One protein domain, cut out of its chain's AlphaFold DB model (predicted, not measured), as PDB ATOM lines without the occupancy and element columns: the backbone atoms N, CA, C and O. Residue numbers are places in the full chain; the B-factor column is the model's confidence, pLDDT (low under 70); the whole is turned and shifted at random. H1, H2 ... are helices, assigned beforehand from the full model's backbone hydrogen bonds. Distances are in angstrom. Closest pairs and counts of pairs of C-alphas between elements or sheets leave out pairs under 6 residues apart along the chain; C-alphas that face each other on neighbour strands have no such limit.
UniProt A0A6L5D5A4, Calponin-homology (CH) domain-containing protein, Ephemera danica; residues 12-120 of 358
ATOM      1  N   PHE A  12     254.669 140.870 216.464       94.06
ATOM      2  CA  PHE A  12     253.783 141.943 216.915       94.06
ATOM      3  C   PHE A  12     252.301 141.546 216.941       94.06
ATOM      4  O   PHE A  12     251.681 141.527 217.998       94.06
ATOM      5  N   MET A  13     251.741 141.137 215.800       96.06
ATOM      6  CA  MET A  13     250.325 140.750 215.731       96.06
ATOM      7  C   MET A  13     250.029 139.523 216.601       96.06
ATOM      8  O   MET A  13     249.121 139.554 217.424       96.06
ATOM      9  N   ASN A  14     250.876 138.491 216.517       95.31
ATOM     10  CA  ASN A  14     250.746 137.285 217.335       95.31
ATOM     11  C   ASN A  14     250.859 137.575 218.840       95.31
ATOM     12  O   ASN A  14     250.360 136.801 219.644       95.31
ATOM     13  N   ALA A  15     251.586 138.604 219.261       94.38
ATOM     14  CA  ALA A  15     251.753 138.935 220.673       94.38
ATOM     15  C   ALA A  15     250.533 139.680 221.232       94.38
ATOM     16  O   ALA A  15     250.306 139.646 222.440       94.38
ATOM     17  N   LEU A  16     249.770 140.349 220.365       95.94
ATOM     18  CA  LEU A  16     248.631 141.187 220.728       95.94
ATOM     19  C   LEU A  16     247.270 140.493 220.493       95.94
ATOM     20  O   LEU A  16     246.265 140.981 221.004       95.94
ATOM     21  N   ASP A  17     247.220 139.378 219.754       96.19
ATOM     22  CA  ASP A  17     245.989 138.702 219.298       96.19
ATOM     23  C   ASP A  17     245.138 138.025 220.394       96.19
ATOM     24  O   ASP A  17     244.026 137.561 220.124       96.19
ATOM     25  N   ASP A  18     245.613 138.003 221.645       95.81
ATOM     26  CA  ASP A  18     244.821 137.652 222.835       95.81
ATOM     27  C   ASP A  18     244.062 138.857 223.442       95.81
ATOM     28  O   ASP A  18     243.225 138.702 224.341       95.81
ATOM     29  N   GLY A  19     244.344 140.066 222.947       96.06
ATOM     30  CA  GLY A  19     243.774 141.340 223.382       96.06
ATOM     31  C   GLY A  19     244.269 141.836 224.749       96.06
ATOM     32  O   GLY A  19     243.873 142.917 225.194       96.06
ATOM     33  N   LEU A  20     245.134 141.094 225.448       94.81
ATOM     34  CA  LEU A  20     245.566 141.444 226.805       94.81
ATOM     35  C   LEU A  20     246.632 142.521 226.821       94.81
ATOM     36  O   LEU A  20     246.581 143.415 227.667       94.81
ATOM     37  N   VAL A  21     247.588 142.452 225.899       95.00
ATOM     38  CA  VAL A  21     248.673 143.438 225.815       95.00
ATOM     39  C   VAL A  21     248.101 144.837 225.570       95.00
ATOM     40  O   VAL A  21     248.447 145.777 226.287       95.00
ATOM     41  N   VAL A  22     247.141 144.968 224.649       96.62
ATOM     42  CA  VAL A  22     246.468 146.250 224.372       96.62
ATOM     43  C   VAL A  22     245.613 146.723 225.555       96.62
ATOM     44  O   VAL A  22     245.653 147.900 225.915       96.62
ATOM     45  N   CYS A  23     244.935 145.820 226.272       97.06
ATOM     46  CA  CYS A  23     244.237 146.176 227.514       97.06
ATOM     47  C   CYS A  23     245.191 146.671 228.614       97.06
ATOM     48  O   CYS A  23     244.873 147.617 229.338       97.06
ATOM     49  N   ARG A  24     246.369 146.054 228.758       95.31
ATOM     50  CA  ARG A  24     247.396 146.499 229.714       95.31
ATOM     51  C   ARG A  24     247.921 147.886 229.351       95.31
ATOM     52  O   ARG A  24     248.048 148.717 230.248       95.31
ATOM     53  N   LEU A  25     248.143 148.154 228.063       95.94
ATOM     54  CA  LEU A  25     248.500 149.484 227.566       95.94
ATOM     55  C   LEU A  25     247.436 150.523 227.946       95.94
ATOM     56  O   LEU A  25     247.765 151.538 228.556       95.94
ATOM     57  N   ALA A  26     246.157 150.250 227.671       97.38
ATOM     58  CA  ALA A  26     245.066 151.144 228.061       97.38
ATOM     59  C   ALA A  26     245.022 151.394 229.574       97.38
ATOM     60  O   ALA A  26     244.841 152.529 230.009       97.38
ATOM     61  N   ARG A  27     245.247 150.359 230.394       96.25
ATOM     62  CA  ARG A  27     245.309 150.510 231.855       96.25
ATOM     63  C   ARG A  27     246.482 151.384 232.302       96.25
ATOM     64  O   ARG A  27     246.306 152.189 233.214       96.25
ATOM     65  N   ALA A  28     247.648 151.244 231.676       95.62
ATOM     66  CA  ALA A  28     248.807 152.086 231.962       95.62
ATOM     67  C   ALA A  28     248.527 153.559 231.617       95.62
ATOM     68  O   ALA A  28     248.749 154.437 232.449       95.62
ATOM     69  N   ILE A  29     247.941 153.821 230.442       96.94
ATOM     70  CA  ILE A  29     247.530 155.173 230.028       96.94
ATOM     71  C   ILE A  29     246.474 155.730 230.985       96.94
ATOM     72  O   ILE A  29     246.584 156.872 231.419       96.94
ATOM     73  N   GLN A  30     245.470 154.932 231.360       97.00
ATOM     74  CA  GLN A  30     244.445 155.334 232.323       97.00
ATOM     75  C   GLN A  30     245.052 155.725 233.675       97.00
ATOM     76  O   GLN A  30     244.625 156.715 234.266       97.00
ATOM     77  N   LEU A  31     246.010 154.947 234.191       96.12
ATOM     78  CA  LEU A  31     246.667 155.250 235.461       96.12
ATOM     79  C   LEU A  31     247.415 156.581 235.377       96.12
ATOM     80  O   LEU A  31     247.225 157.431 236.242       96.12
ATOM     81  N   GLN A  32     248.180 156.790 234.306       95.44
ATOM     82  CA  GLN A  32     248.875 158.053 234.106       95.44
ATOM     83  C   GLN A  32     247.902 159.220 233.957       95.44
ATOM     84  O   GLN A  32     248.090 160.251 234.587       95.44
ATOM     85  N   ALA A  33     246.824 159.051 233.192       96.31
ATOM     86  CA  ALA A  33     245.804 160.075 233.023       96.31
ATOM     87  C   ALA A  33     245.187 160.498 234.366       96.31
ATOM     88  O   ALA A  33     244.979 161.688 234.595       96.31
ATOM     89  N   LYS A  34     244.949 159.550 235.287       96.06
ATOM     90  CA  LYS A  34     244.504 159.868 236.654       96.06
ATOM     91  C   LYS A  34     245.531 160.719 237.392       96.06
ATOM     92  O   LYS A  34     245.152 161.751 237.937       96.06
ATOM     93  N   THR A  35     246.798 160.311 237.381       95.62
ATOM     94  CA  THR A  35     247.889 161.052 238.027       95.62
ATOM     95  C   THR A  35     248.015 162.461 237.447       95.62
ATOM     96  O   THR A  35     247.982 163.434 238.192       95.62
ATOM     97  N   SER A  36     248.041 162.604 236.119       94.62
ATOM     98  CA  SER A  36     248.158 163.903 235.447       94.62
ATOM     99  C   SER A  36     246.993 164.844 235.761       94.62
ATOM    100  O   SER A  36     247.205 166.047 235.895       94.62
ATOM    101  N   VAL A  37     245.765 164.326 235.878       94.75
ATOM    102  CA  VAL A  37     244.596 165.137 236.258       94.75
ATOM    103  C   VAL A  37     244.652 165.531 237.736       94.75
ATOM    104  O   VAL A  37     244.388 166.685 238.060       94.75
ATOM    105  N   GLN A  38     245.035 164.614 238.631       94.06
ATOM    106  CA  GLN A  38     245.181 164.899 240.066       94.06
ATOM    107  C   GLN A  38     246.269 165.943 240.350       94.06
ATOM    108  O   GLN A  38     246.087 166.803 241.205       94.06
ATOM    109  N   GLU A  39     247.368 165.911 239.597       94.19
ATOM    110  CA  GLU A  39     248.454 166.897 239.667       94.19
ATOM    111  C   GLU A  39     248.122 168.225 238.958       94.19
ATOM    112  O   GLU A  39     248.952 169.132 238.921       94.19
ATOM    113  N   GLY A  40     246.942 168.348 238.339       92.56
ATOM    114  CA  GLY A  40     246.533 169.540 237.590       92.56
ATOM    115  C   GLY A  40     247.281 169.758 236.266       92.56
ATOM    116  O   GLY A  40     247.129 170.810 235.647       92.56
ATOM    117  N   ARG A  41     248.067 168.774 235.809       90.44
ATOM    118  CA  ARG A  41     248.815 168.808 234.538       90.44
ATOM    119  C   ARG A  41     247.930 168.544 233.320       90.44
ATOM    120  O   ARG A  41     248.263 168.979 232.224       90.44
ATOM    121  N   ALA A  42     246.808 167.850 233.505       90.88
ATOM    122  CA  ALA A  42     245.837 167.546 232.458       90.88
ATOM    123  C   ALA A  42     244.419 167.966 232.869       90.88
ATOM    124  O   ALA A  42     244.071 167.969 234.049       90.88
ATOM    125  N   LYS A  43     243.581 168.298 231.881       87.69
ATOM    126  CA  LYS A  43     242.168 168.663 232.073       87.69
ATOM    127  C   LYS A  43     241.254 167.732 231.276       87.69
ATOM    128  O   LYS A  43     241.604 167.283 230.181       87.69
ATOM    129  N   GLY A  44     240.049 167.519 231.798       86.12
ATOM    130  CA  GLY A  44     238.993 166.745 231.146       86.12
ATOM    131  C   GLY A  44     238.787 165.348 231.742       86.12
ATOM    132  O   GLY A  44     239.411 165.003 232.748       86.12
ATOM    133  N   PRO A  45     237.874 164.558 231.153       90.19
ATOM    134  CA  PRO A  45     237.547 163.233 231.656       90.19
ATOM    135  C   PRO A  45     238.717 162.266 231.462       90.19
ATOM    136  O   PRO A  45     239.376 162.251 230.422       90.19
ATOM    137  N   VAL A  46     238.949 161.428 232.470       94.81
ATOM    138  CA  VAL A  46     239.934 160.346 232.403       94.81
ATOM    139  C   VAL A  46     239.322 159.181 231.618       94.81
ATOM    140  O   VAL A  46     238.269 158.689 232.031       94.81
ATOM    141  N   PRO A  47     239.959 158.692 230.539       95.75
ATOM    142  CA  PRO A  47     239.458 157.534 229.809       95.75
ATOM    143  C   PRO A  47     239.530 156.288 230.695       95.75
ATOM    144  O   PRO A  47     240.496 156.078 231.434       95.75
ATOM    145  N   THR A  48     238.498 155.449 230.646       96.00
ATOM    146  CA  THR A  48     238.365 154.289 231.531       96.00
ATOM    147  C   THR A  48     238.283 152.989 230.750       96.00
ATOM    148  O   THR A  48     237.476 152.842 229.831       96.00
ATOM    149  N   LEU A  49     239.127 152.022 231.119       94.44
ATOM    150  CA  LEU A  49     239.034 150.674 230.581       94.44
ATOM    151  C   LEU A  49     237.853 149.964 231.252       94.44
ATOM    152  O   LEU A  49     237.919 149.605 232.430       94.44
ATOM    153  N   GLY A  50     236.760 149.818 230.507       85.75
ATOM    154  CA  GLY A  50     235.546 149.144 230.961       85.75
ATOM    155  C   GLY A  50     235.567 147.637 230.703       85.75
ATOM    156  O   GLY A  50     236.358 147.139 229.906       85.75
ATOM    157  N   GLY A  51     234.642 146.925 231.350       87.12
ATOM    158  CA  GLY A  51     234.397 145.504 231.100       87.12
ATOM    159  C   GLY A  51     235.341 144.543 231.827       87.12
ATOM    160  O   GLY A  51     236.279 144.925 232.529       87.12
ATOM    161  N   ARG A  52     235.051 143.245 231.683       90.25
ATOM    162  CA  ARG A  52     235.887 142.161 232.210       90.25
ATOM    163  C   ARG A  52     237.087 141.950 231.289       90.25
ATOM    164  O   ARG A  52     236.915 141.844 230.082       90.25
ATOM    165  N   MET A  53     238.278 141.809 231.870       93.31
ATOM    166  CA  MET A  53     239.499 141.452 231.144       93.31
ATOM    167  C   MET A  53     239.829 139.969 231.356       93.31
ATOM    168  O   MET A  53     240.115 139.539 232.476       93.31
ATOM    169  N   TRP A  54     239.786 139.184 230.285       94.50
ATOM    170  CA  TRP A  54     240.003 137.740 230.294       94.50
ATOM    171  C   TRP A  54     241.499 137.404 230.266       94.50
ATOM    172  O   TRP A  54     242.088 137.267 229.199       94.50
ATOM    173  N   GLN A  55     242.111 137.251 231.447       92.81
ATOM    174  CA  GLN A  55     243.565 137.053 231.639       92.81
ATOM    175  C   GLN A  55     244.163 135.819 230.944       92.81
ATOM    176  O   GLN A  55     245.362 135.785 230.694       92.81
ATOM    177  N   ASN A  56     243.341 134.811 230.654       92.62
ATOM    178  CA  ASN A  56     243.752 133.567 230.004       92.62
ATOM    179  C   ASN A  56     242.946 133.337 228.718       92.62
ATOM    180  O   ASN A  56     242.566 132.206 228.415       92.62
ATOM    181  N   ALA A  57     242.609 134.415 228.002       92.94
ATOM    182  CA  ALA A  57     241.936 134.304 226.718       92.94
ATOM    183  C   ALA A  57     242.801 133.486 225.753       92.94
ATOM    184  O   ALA A  57     243.974 133.788 225.534       92.94
ATOM    185  N   ALA A  58     242.211 132.446 225.168       93.69
ATOM    186  CA  ALA A  58     242.839 131.785 224.041       93.69
ATOM    187  C   ALA A  58     242.926 132.778 222.875       93.69
ATOM    188  O   ALA A  58     242.002 133.564 222.647       93.69
ATOM    189  N   LYS A  59     244.025 132.734 222.128       93.38
ATOM    190  CA  LYS A  59     244.187 133.527 220.907       93.38
ATOM    191  C   LYS A  59     243.078 133.196 219.919       93.38
ATOM    192  O   LYS A  59     242.646 132.043 219.853       93.38
ATOM    193  N   ARG A  60     242.642 134.181 219.133       91.69
ATOM    194  CA  ARG A  60     241.594 133.998 218.109       91.69
ATOM    195  C   ARG A  60     240.237 133.527 218.643       91.69
ATOM    196  O   ARG A  60     239.409 133.028 217.888       91.69
ATOM    197  N   SER A  61     240.002 133.662 219.945       96.31
ATOM    198  CA  SER A  61     238.759 133.255 220.591       96.31
ATOM    199  C   SER A  61     237.768 134.412 220.721       96.31
ATOM    200  O   SER A  61     238.096 135.589 220.550       96.31
ATOM    201  N   PHE A  62     236.541 134.077 221.113       96.81
ATOM    202  CA  PHE A  62     235.556 135.071 221.526       96.81
ATOM    203  C   PHE A  62     236.068 135.935 222.697       96.81
ATOM    204  O   PHE A  62     235.891 137.148 222.700       96.81
ATOM    205  N   PHE A  63     236.801 135.345 223.647       97.38
ATOM    206  CA  PHE A  63     237.349 136.075 224.795       97.38
ATOM    207  C   PHE A  63     238.449 137.072 224.409       97.38
ATOM    208  O   PHE A  63     238.550 138.138 225.018       97.38
ATOM    209  N   SER A  64     239.262 136.766 223.391       97.31
ATOM    210  CA  SER A  64     240.243 137.728 222.868       97.31
ATOM    211  C   SER A  64     239.576 138.875 222.106       97.31
ATOM    212  O   SER A  64     240.047 140.012 222.184       97.31
ATOM    213  N   ARG A  65     238.444 138.616 221.429       97.94
ATOM    214  CA  ARG A  65     237.619 139.673 220.816       97.94
ATOM    215  C   ARG A  65     237.032 140.597 221.877       97.94
ATOM    216  O   ARG A  65     237.174 141.804 221.742       97.94
ATOM    217  N   ASP A  66     236.495 140.051 222.968       97.69
ATOM    218  CA  ASP A  66     235.998 140.841 224.106       97.69
ATOM    219  C   ASP A  66     237.086 141.738 224.716       97.69
ATOM    220  O   ASP A  66     236.856 142.921 224.973       97.69
ATOM    221  N   ASN A  67     238.288 141.190 224.933       97.69
ATOM    222  CA  ASN A  67     239.431 141.974 225.404       97.69
ATOM    223  C   ASN A  67     239.751 143.118 224.429       97.69
ATOM    224  O   ASN A  67     239.889 144.269 224.839       97.69
ATOM    225  N   THR A  68     239.829 142.811 223.137       98.06
ATOM    226  CA  THR A  68     240.115 143.804 222.095       98.06
ATOM    227  C   THR A  68     239.029 144.877 222.028       98.06
ATOM    228  O   THR A  68     239.338 146.061 221.951       98.06
ATOM    229  N   GLU A  69     237.760 144.503 222.158       97.81
ATOM    230  CA  GLU A  69     236.641 145.444 222.157       97.81
ATOM    231  C   GLU A  69     236.676 146.378 223.380       97.81
ATOM    232  O   GLU A  69     236.393 147.571 223.268       97.81
ATOM    233  N   ASN A  70     237.096 145.891 224.553       97.88
ATOM    234  CA  ASN A  70     237.331 146.765 225.709       97.88
ATOM    235  C   ASN A  70     238.399 147.829 225.405       97.88
ATOM    236  O   ASN A  70     238.224 148.993 225.775       97.88
ATOM    237  N   PHE A  71     239.475 147.449 224.708       98.38
ATOM    238  CA  PHE A  71     240.504 148.385 224.257       98.38
ATOM    239  C   PHE A  71     239.963 149.390 223.229       98.38
ATOM    240  O   PHE A  71     240.170 150.589 223.389       98.38
ATOM    241  N   ILE A  72     239.196 148.936 222.238       98.31
ATOM    242  CA  ILE A  72     238.566 149.798 221.224       98.31
ATOM    243  C   ILE A  72     237.656 150.848 221.885       98.31
ATOM    244  O   ILE A  72     237.742 152.041 221.583       98.31
ATOM    245  N   ARG A  73     236.823 150.449 222.857       98.19
ATOM    246  CA  ARG A  73     235.992 151.396 223.627       98.19
ATOM    247  C   ARG A  73     236.831 152.403 224.413       98.19
ATOM    248  O   ARG A  73     236.440 153.565 224.522       98.19
ATOM    249  N   PHE A  74     237.973 151.979 224.954       98.31
ATOM    250  CA  PHE A  74     238.918 152.883 225.607       98.31
ATOM    251  C   PHE A  74     239.523 153.889 224.616       98.31
ATOM    252  O   PHE A  74     239.580 155.076 224.930       98.31
ATOM    253  N   CYS A  75     239.910 153.460 223.410       98.31
ATOM    254  CA  CYS A  75     240.433 154.342 222.360       98.31
ATOM    255  C   CYS A  75     239.443 155.457 221.994       98.31
ATOM    256  O   CYS A  75     239.843 156.619 221.902       98.31
ATOM    257  N   ARG A  76     238.147 155.137 221.877       97.88
ATOM    258  CA  ARG A  76     237.101 156.148 221.644       97.88
ATOM    259  C   ARG A  76     237.023 157.171 222.781       97.88
ATOM    260  O   ARG A  76     236.978 158.369 222.525       97.88
ATOM    261  N   GLN A  77     237.090 156.726 224.040       97.25
ATOM    262  CA  GLN A  77     237.121 157.636 225.199       97.25
ATOM    263  C   GLN A  77     238.390 158.498 225.252       97.25
ATOM    264  O   GLN A  77     238.337 159.645 225.689       97.25
ATOM    265  N   LEU A  78     239.532 157.954 224.822       96.62
ATOM    266  CA  LEU A  78     240.795 158.690 224.733       96.62
ATOM    267  C   LEU A  78     240.730 159.816 223.681       96.62
ATOM    268  O   LEU A  78     241.441 160.816 223.812       96.62
ATOM    269  N   GLY A  79     239.849 159.676 222.685       96.44
ATOM    270  CA  GLY A  79     239.652 160.630 221.595       96.44
ATOM    271  C   GLY A  79     240.322 160.218 220.283       96.44
ATOM    272  O   GLY A  79     240.602 161.079 219.454       96.44
ATOM    273  N   VAL A  80     240.605 158.926 220.095       97.56
ATOM    274  CA  VAL A  80     241.065 158.397 218.803       97.56
ATOM    275  C   VAL A  80     239.961 158.610 217.765       97.56
ATOM    276  O   VAL A  80     238.801 158.284 218.011       97.56
ATOM    277  N   HIS A  81     240.317 159.166 216.607       96.62
ATOM    278  CA  HIS A  81     239.368 159.453 215.532       96.62
ATOM    279  C   HIS A  81     238.744 158.159 214.972       96.62
ATOM    280  O   HIS A  81     239.472 157.203 214.724       96.62
ATOM    281  N   GLU A  82     237.434 158.139 214.685       95.81
ATOM    282  CA  GLU A  82     236.714 156.922 214.243       95.81
ATOM    283  C   GLU A  82     237.339 156.265 212.998       95.81
ATOM    284  O   GLU A  82     237.515 155.056 212.970       95.81
ATOM    285  N   ASN A  83     237.794 157.046 212.011       96.44
ATOM    286  CA  ASN A  83     238.515 156.516 210.835       96.44
ATOM    287  C   ASN A  83     239.838 155.780 211.145       96.44
ATOM    288  O   ASN A  83     240.405 155.154 210.251       96.44
ATOM    289  N   LEU A  84     240.378 155.920 212.357       97.00
ATOM    290  CA  LEU A  84     241.585 155.231 212.820       97.00
ATOM    291  C   LEU A  84     241.262 154.101 213.802       97.00
ATOM    292  O   LEU A  84     242.164 153.349 214.161       97.00
ATOM    293  N   ILE A  85     240.008 153.977 214.242       98.19
ATOM    294  CA  ILE A  85     239.560 152.863 215.071       98.19
ATOM    295  C   ILE A  85     239.464 151.613 214.192       98.19
ATOM    296  O   ILE A  85     238.841 151.627 213.135       98.19
ATOM    297  N   PHE A  86     240.089 150.529 214.642       98.50
ATOM    298  CA  PHE A  86     240.011 149.212 214.009       98.50
ATOM    299  C   PHE A  86     238.913 148.353 214.662       98.50
ATOM    300  O   PHE A  86     238.435 148.673 215.754       98.50
ATOM    301  N   GLU A  87     238.534 147.248 214.021       98.25
ATOM    302  CA  GLU A  87     237.561 146.285 214.549       98.25
ATOM    303  C   GLU A  87     238.230 145.131 215.303       98.25
ATOM    304  O   GLU A  87     239.374 144.771 215.043       98.25
ATOM    305  N   SER A  88     237.511 144.470 216.215       97.88
ATOM    306  CA  SER A  88     238.102 143.384 217.017       97.88
ATOM    307  C   SER A  88     238.762 142.272 216.179       97.88
ATOM    308  O   SER A  88     239.809 141.749 216.571       97.88
ATOM    309  N   ASP A  89     238.223 141.970 214.995       98.06
ATOM    310  CA  ASP A  89     238.786 140.983 214.069       98.06
ATOM    311  C   ASP A  89     240.071 141.437 213.368       98.06
ATOM    312  O   ASP A  89     240.919 140.597 213.049       98.06
ATOM    313  N   ASP A  90     240.296 142.740 213.211       98.25
ATOM    314  CA  ASP A  90     241.523 143.256 212.600       98.25
ATOM    315  C   ASP A  90     242.759 142.886 213.419       98.25
ATOM    316  O   ASP A  90     243.811 142.576 212.850       98.25
ATOM    317  N   LEU A  91     242.616 142.865 214.749       98.12
ATOM    318  CA  LEU A  91     243.660 142.413 215.660       98.12
ATOM    319  C   LEU A  91     243.590 140.911 215.920       98.12
ATOM    320  O   LEU A  91     244.609 140.246 215.845       98.12
ATOM    321  N   VAL A  92     242.423 140.358 216.244       97.88
ATOM    322  CA  VAL A  92     242.337 138.968 216.715       97.88
ATOM    323  C   VAL A  92     242.538 137.965 215.576       97.88
ATOM    324  O   VAL A  92     243.147 136.917 215.773       97.88
ATOM    325  N   MET A  93     242.069 138.285 214.371       96.94
ATOM    326  CA  MET A  93     242.211 137.434 213.183       96.94
ATOM    327  C   MET A  93     243.319 137.911 212.239       96.94
ATOM    328  O   MET A  93     243.545 137.289 211.202       96.94
ATOM    329  N   HIS A  94     244.025 138.986 212.600       96.88
ATOM    330  CA  HIS A  94     245.003 139.670 211.749       96.88
ATOM    331  C   HIS A  94     244.404 140.130 210.407       96.88
ATOM    332  O   HIS A  94     245.104 140.117 209.394       96.88
ATOM    333  N   ALA A  95     243.120 140.505 210.377       97.31
ATOM    334  CA  ALA A  95     242.439 140.863 209.133       97.31
ATOM    335  C   ALA A  95     242.974 142.177 208.529       97.31
ATOM    336  O   ALA A  95     243.208 142.248 207.322       97.31
ATOM    337  N   ALA A  96     243.259 143.182 209.366       97.19
ATOM    338  CA  ALA A  96     243.830 144.460 208.938       97.19
ATOM    339  C   ALA A  96     244.935 144.964 209.895       97.19
ATOM    340  O   ALA A  96     244.754 145.955 210.608       97.19
ATOM    341  N   PRO A  97     246.141 144.355 209.877       96.56
ATOM    342  CA  PRO A  97     247.249 144.732 210.762       96.56
ATOM    343  C   PRO A  97     247.644 146.211 210.657       96.56
ATOM    344  O   PRO A  97     248.023 146.841 211.642       96.56
ATOM    345  N   ARG A  98     247.528 146.790 209.453       96.12
ATOM    346  CA  ARG A  98     247.824 148.208 209.213       96.12
ATOM    347  C   ARG A  98     246.905 149.123 210.023       96.12
ATOM    348  O   ARG A  98     247.400 150.080 210.610       96.12
ATOM    349  N   SER A  99     245.607 148.832 210.066       97.50
ATOM    350  CA  SER A  99     244.630 149.618 210.829       97.50
ATOM    351  C   SER A  99     244.953 149.588 212.322       97.50
ATOM    352  O   SER A  99     244.975 150.633 212.969       97.50
ATOM    353  N   VAL A 100     245.325 148.413 212.846       98.06
ATOM    354  CA  VAL A 100     245.754 148.245 214.244       98.06
ATOM    355  C   VAL A 100     246.973 149.114 214.560       98.06
ATOM    356  O   VAL A 100     246.969 149.854 215.543       98.06
ATOM    357  N   VAL A 101     248.010 149.072 213.719       97.06
ATOM    358  CA  VAL A 101     249.230 149.871 213.924       97.06
ATOM    359  C   VAL A 101     248.928 151.370 213.886       97.06
ATOM    360  O   VAL A 101     249.389 152.100 214.761       97.06
ATOM    361  N   LEU A 102     248.125 151.834 212.922       96.50
ATOM    362  CA  LEU A 102     247.736 153.247 212.825       96.50
ATOM    363  C   LEU A 102     246.972 153.714 214.069       96.50
ATOM    364  O   LEU A 102     247.271 154.778 214.608       96.50
ATOM    365  N   CYS A 103     246.049 152.894 214.574       98.31
ATOM    366  CA  CYS A 103     245.348 153.178 215.821       98.31
ATOM    367  C   CYS A 103     246.307 153.283 217.015       98.31
ATOM    368  O   CYS A 103     246.155 154.163 217.859       98.31
ATOM    369  N   LEU A 104     247.296 152.391 217.121       97.88
ATOM    370  CA  LEU A 104     248.243 152.393 218.241       97.88
ATOM    371  C   LEU A 104     249.193 153.598 218.205       97.88
ATOM    372  O   LEU A 104     249.500 154.162 219.258       97.88
ATOM    373  N   LEU A 105     249.615 154.029 217.014       96.38
ATOM    374  CA  LEU A 105     250.374 155.271 216.839       96.38
ATOM    375  C   LEU A 105     249.552 156.484 217.286       96.38
ATOM    376  O   LEU A 105     250.056 157.342 218.011       96.38
ATOM    377  N   GLU A 106     248.267 156.506 216.936       96.69
ATOM    378  CA  GLU A 106     247.339 157.551 217.359       96.69
ATOM    379  C   GLU A 106     247.149 157.586 218.882       96.69
ATOM    380  O   GLU A 106     247.256 158.643 219.506       96.69
ATOM    381  N   VAL A 107     246.945 156.420 219.504       97.62
ATOM    382  CA  VAL A 107     246.874 156.277 220.967       97.62
ATOM    383  C   VAL A 107     248.140 156.822 221.624       97.62
ATOM    384  O   VAL A 107     248.048 157.579 222.590       97.62
ATOM    385  N   SER A 108     249.318 156.472 221.100       95.69
ATOM    386  CA  SER A 108     250.602 156.946 221.622       95.69
ATOM    387  C   SER A 108     250.726 158.468 221.539       95.69
ATOM    388  O   SER A 108     251.137 159.107 222.509       95.69
ATOM    389  N   ARG A 109     250.312 159.059 220.415       93.62
ATOM    390  CA  ARG A 109     250.327 160.507 220.201       93.62
ATOM    391  C   ARG A 109     249.428 161.244 221.194       93.62
ATOM    392  O   ARG A 109     249.891 162.181 221.842       93.62
ATOM    393  N   LEU A 110     248.180 160.796 221.351       94.88
ATOM    394  CA  LEU A 110     247.215 161.394 222.281       94.88
ATOM    395  C   LEU A 110     247.638 161.227 223.741       94.88
ATOM    396  O   LEU A 110     247.530 162.157 224.537       94.88
ATOM    397  N   ALA A 111     248.139 160.047 224.104       94.50
ATOM    398  CA  ALA A 111     248.623 159.776 225.449       94.50
ATOM    399  C   ALA A 111     249.795 160.699 225.823       94.50
ATOM    400  O   ALA A 111     249.841 161.230 226.936       94.50
ATOM    401  N   ALA A 112     250.705 160.941 224.876       93.00
ATOM    402  CA  ALA A 112     251.827 161.844 225.072       93.00
ATOM    403  C   ALA A 112     251.391 163.304 225.222       93.00
ATOM    404  O   ALA A 112     251.802 163.966 226.173       93.00
ATOM    405  N   SER A 113     250.537 163.810 224.325       91.06
ATOM    406  CA  SER A 113     250.149 165.224 224.372       91.06
ATOM    407  C   SER A 113     249.200 165.559 225.521       91.06
ATOM    408  O   SER A 113     249.288 166.648 226.084       91.06
ATOM    409  N   ARG A 114     248.324 164.627 225.923       92.06
ATOM    410  CA  ARG A 114     247.337 164.879 226.985       92.06
ATOM    411  C   ARG A 114     247.830 164.559 228.388       92.06
ATOM    412  O   ARG A 114     247.397 165.220 229.328       92.06
ATOM    413  N   PHE A 115     248.681 163.544 228.546       93.69
ATOM    414  CA  PHE A 115     249.065 163.016 229.865       93.69
ATOM    415  C   PHE A 115     250.584 162.942 230.078       93.69
ATOM    416  O   PHE A 115     251.042 162.389 231.079       93.69
ATOM    417  N   GLY A 116     251.380 163.489 229.156       87.62
ATOM    418  CA  GLY A 116     252.835 163.554 229.293       87.62
ATOM    419  C   GLY A 116     253.525 162.189 229.260       87.62
ATOM    420  O   GLY A 116     254.606 162.045 229.826       87.62
ATOM    421  N   LEU A 117     252.903 161.177 228.646       90.50
ATOM    422  CA  LEU A 117     253.580 159.910 228.356       90.50
ATOM    423  C   LEU A 117     254.662 160.107 227.296       90.50
ATOM    424  O   LEU A 117     254.563 160.977 226.430       90.50
ATOM    425  N   GLU A 118     255.683 159.259 227.333       86.88
ATOM    426  CA  GLU A 118     256.628 159.192 226.231       86.88
ATOM    427  C   GLU A 118     255.909 158.651 224.984       86.88
ATOM    428  O   GLU A 118     255.295 157.579 225.010       86.88
ATOM    429  N   ALA A 119     255.952 159.411 223.890       85.81
ATOM    430  CA  ALA A 119     255.433 158.946 222.611       85.81
ATOM    431  C   ALA A 119     256.324 157.826 222.054       85.81
ATOM    432  O   ALA A 119     257.515 157.771 222.343       85.81
ATOM    433  N   SER A 120     255.784 156.962 221.199       86.38
ATOM    434  CA  SER A 120     256.601 155.993 220.464       86.38
ATOM    435  C   SER A 120     257.652 156.717 219.619       86.38
ATOM    436  O   SER A 120     257.390 157.807 219.103       86.38
TER     437      SER A 120
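Overview. This is residues 12 to 120 of the 358 residues of the protein "Calponin-homology (CH) domain-containing protein" of Ephemera danica (UniProt A0A6L5D5A4). Three long helices, H2, H3 and H5, run the same way in a bundle, each pair meeting over only part of its length, and the short helix H4 packs on H3 near the end where the three begin, with short H1 next to H4. The long link, residues 39 to 61, folds back from the far end of H2 to the beginning of H3. The printed part has 109 residues with five named helices, H1 to H5, and no named strand: all helix. It is compact, with a radius of gyration of the C-alphas of 13.5 A, and elongated, spanning 41 by 26 by 20 A.

Arrangement. H1, residues 12 to 16, and H4, residues 88 to 92, only just touch, with 3 pairs of C-alphas within 8 A, the closest those of Met 13 and Leu 91 at 6.9 A. H2, residues 20 to 38, touches H3, residues 62 to 78, with residues 20 to 26 alone, at a shallow tilt of 28 degrees; the closest C-alphas are those of Cys 23 and Phe 71, 5.4 A. Residues 29 to 36 of H2 touch residues 111 to 115 of H5, residues 97 to 115, at a shallow tilt of 16 degrees, closest at Ala 33 and Phe 115, C-alphas 5.4 A apart. H3 touches H4, closest at the C-alphas of Arg 65 and Ser 88, 5.3 A. Residues 75 to 78 of H3 touch residues 107 to 111 of H5 at a steep tilt of 42 degrees, closest at the C-alphas of Cys 75 and Val 107, 6.9 A. H4 and H5 touch only at the corner. In H1, H2, H3, H4 and H5 every O i to N i+4 pair is within hydrogen-bond range.

Along the chain. H1 begins at C-alpha 12, (253.783, 141.943, 216.915). H2 is 26.9 A long, H3 24.4 A and H5 26.5 A, ending at C-alpha 115, (249.065, 163.016, 229.865).

Size, cuts and confidence. The C-alphas farthest apart, those of Gly 40 and Arg 60, are 40.8 A apart. The printed part has no cut, and the link from H2 to H3 is long. No printed residue is under 70 in pLDDT.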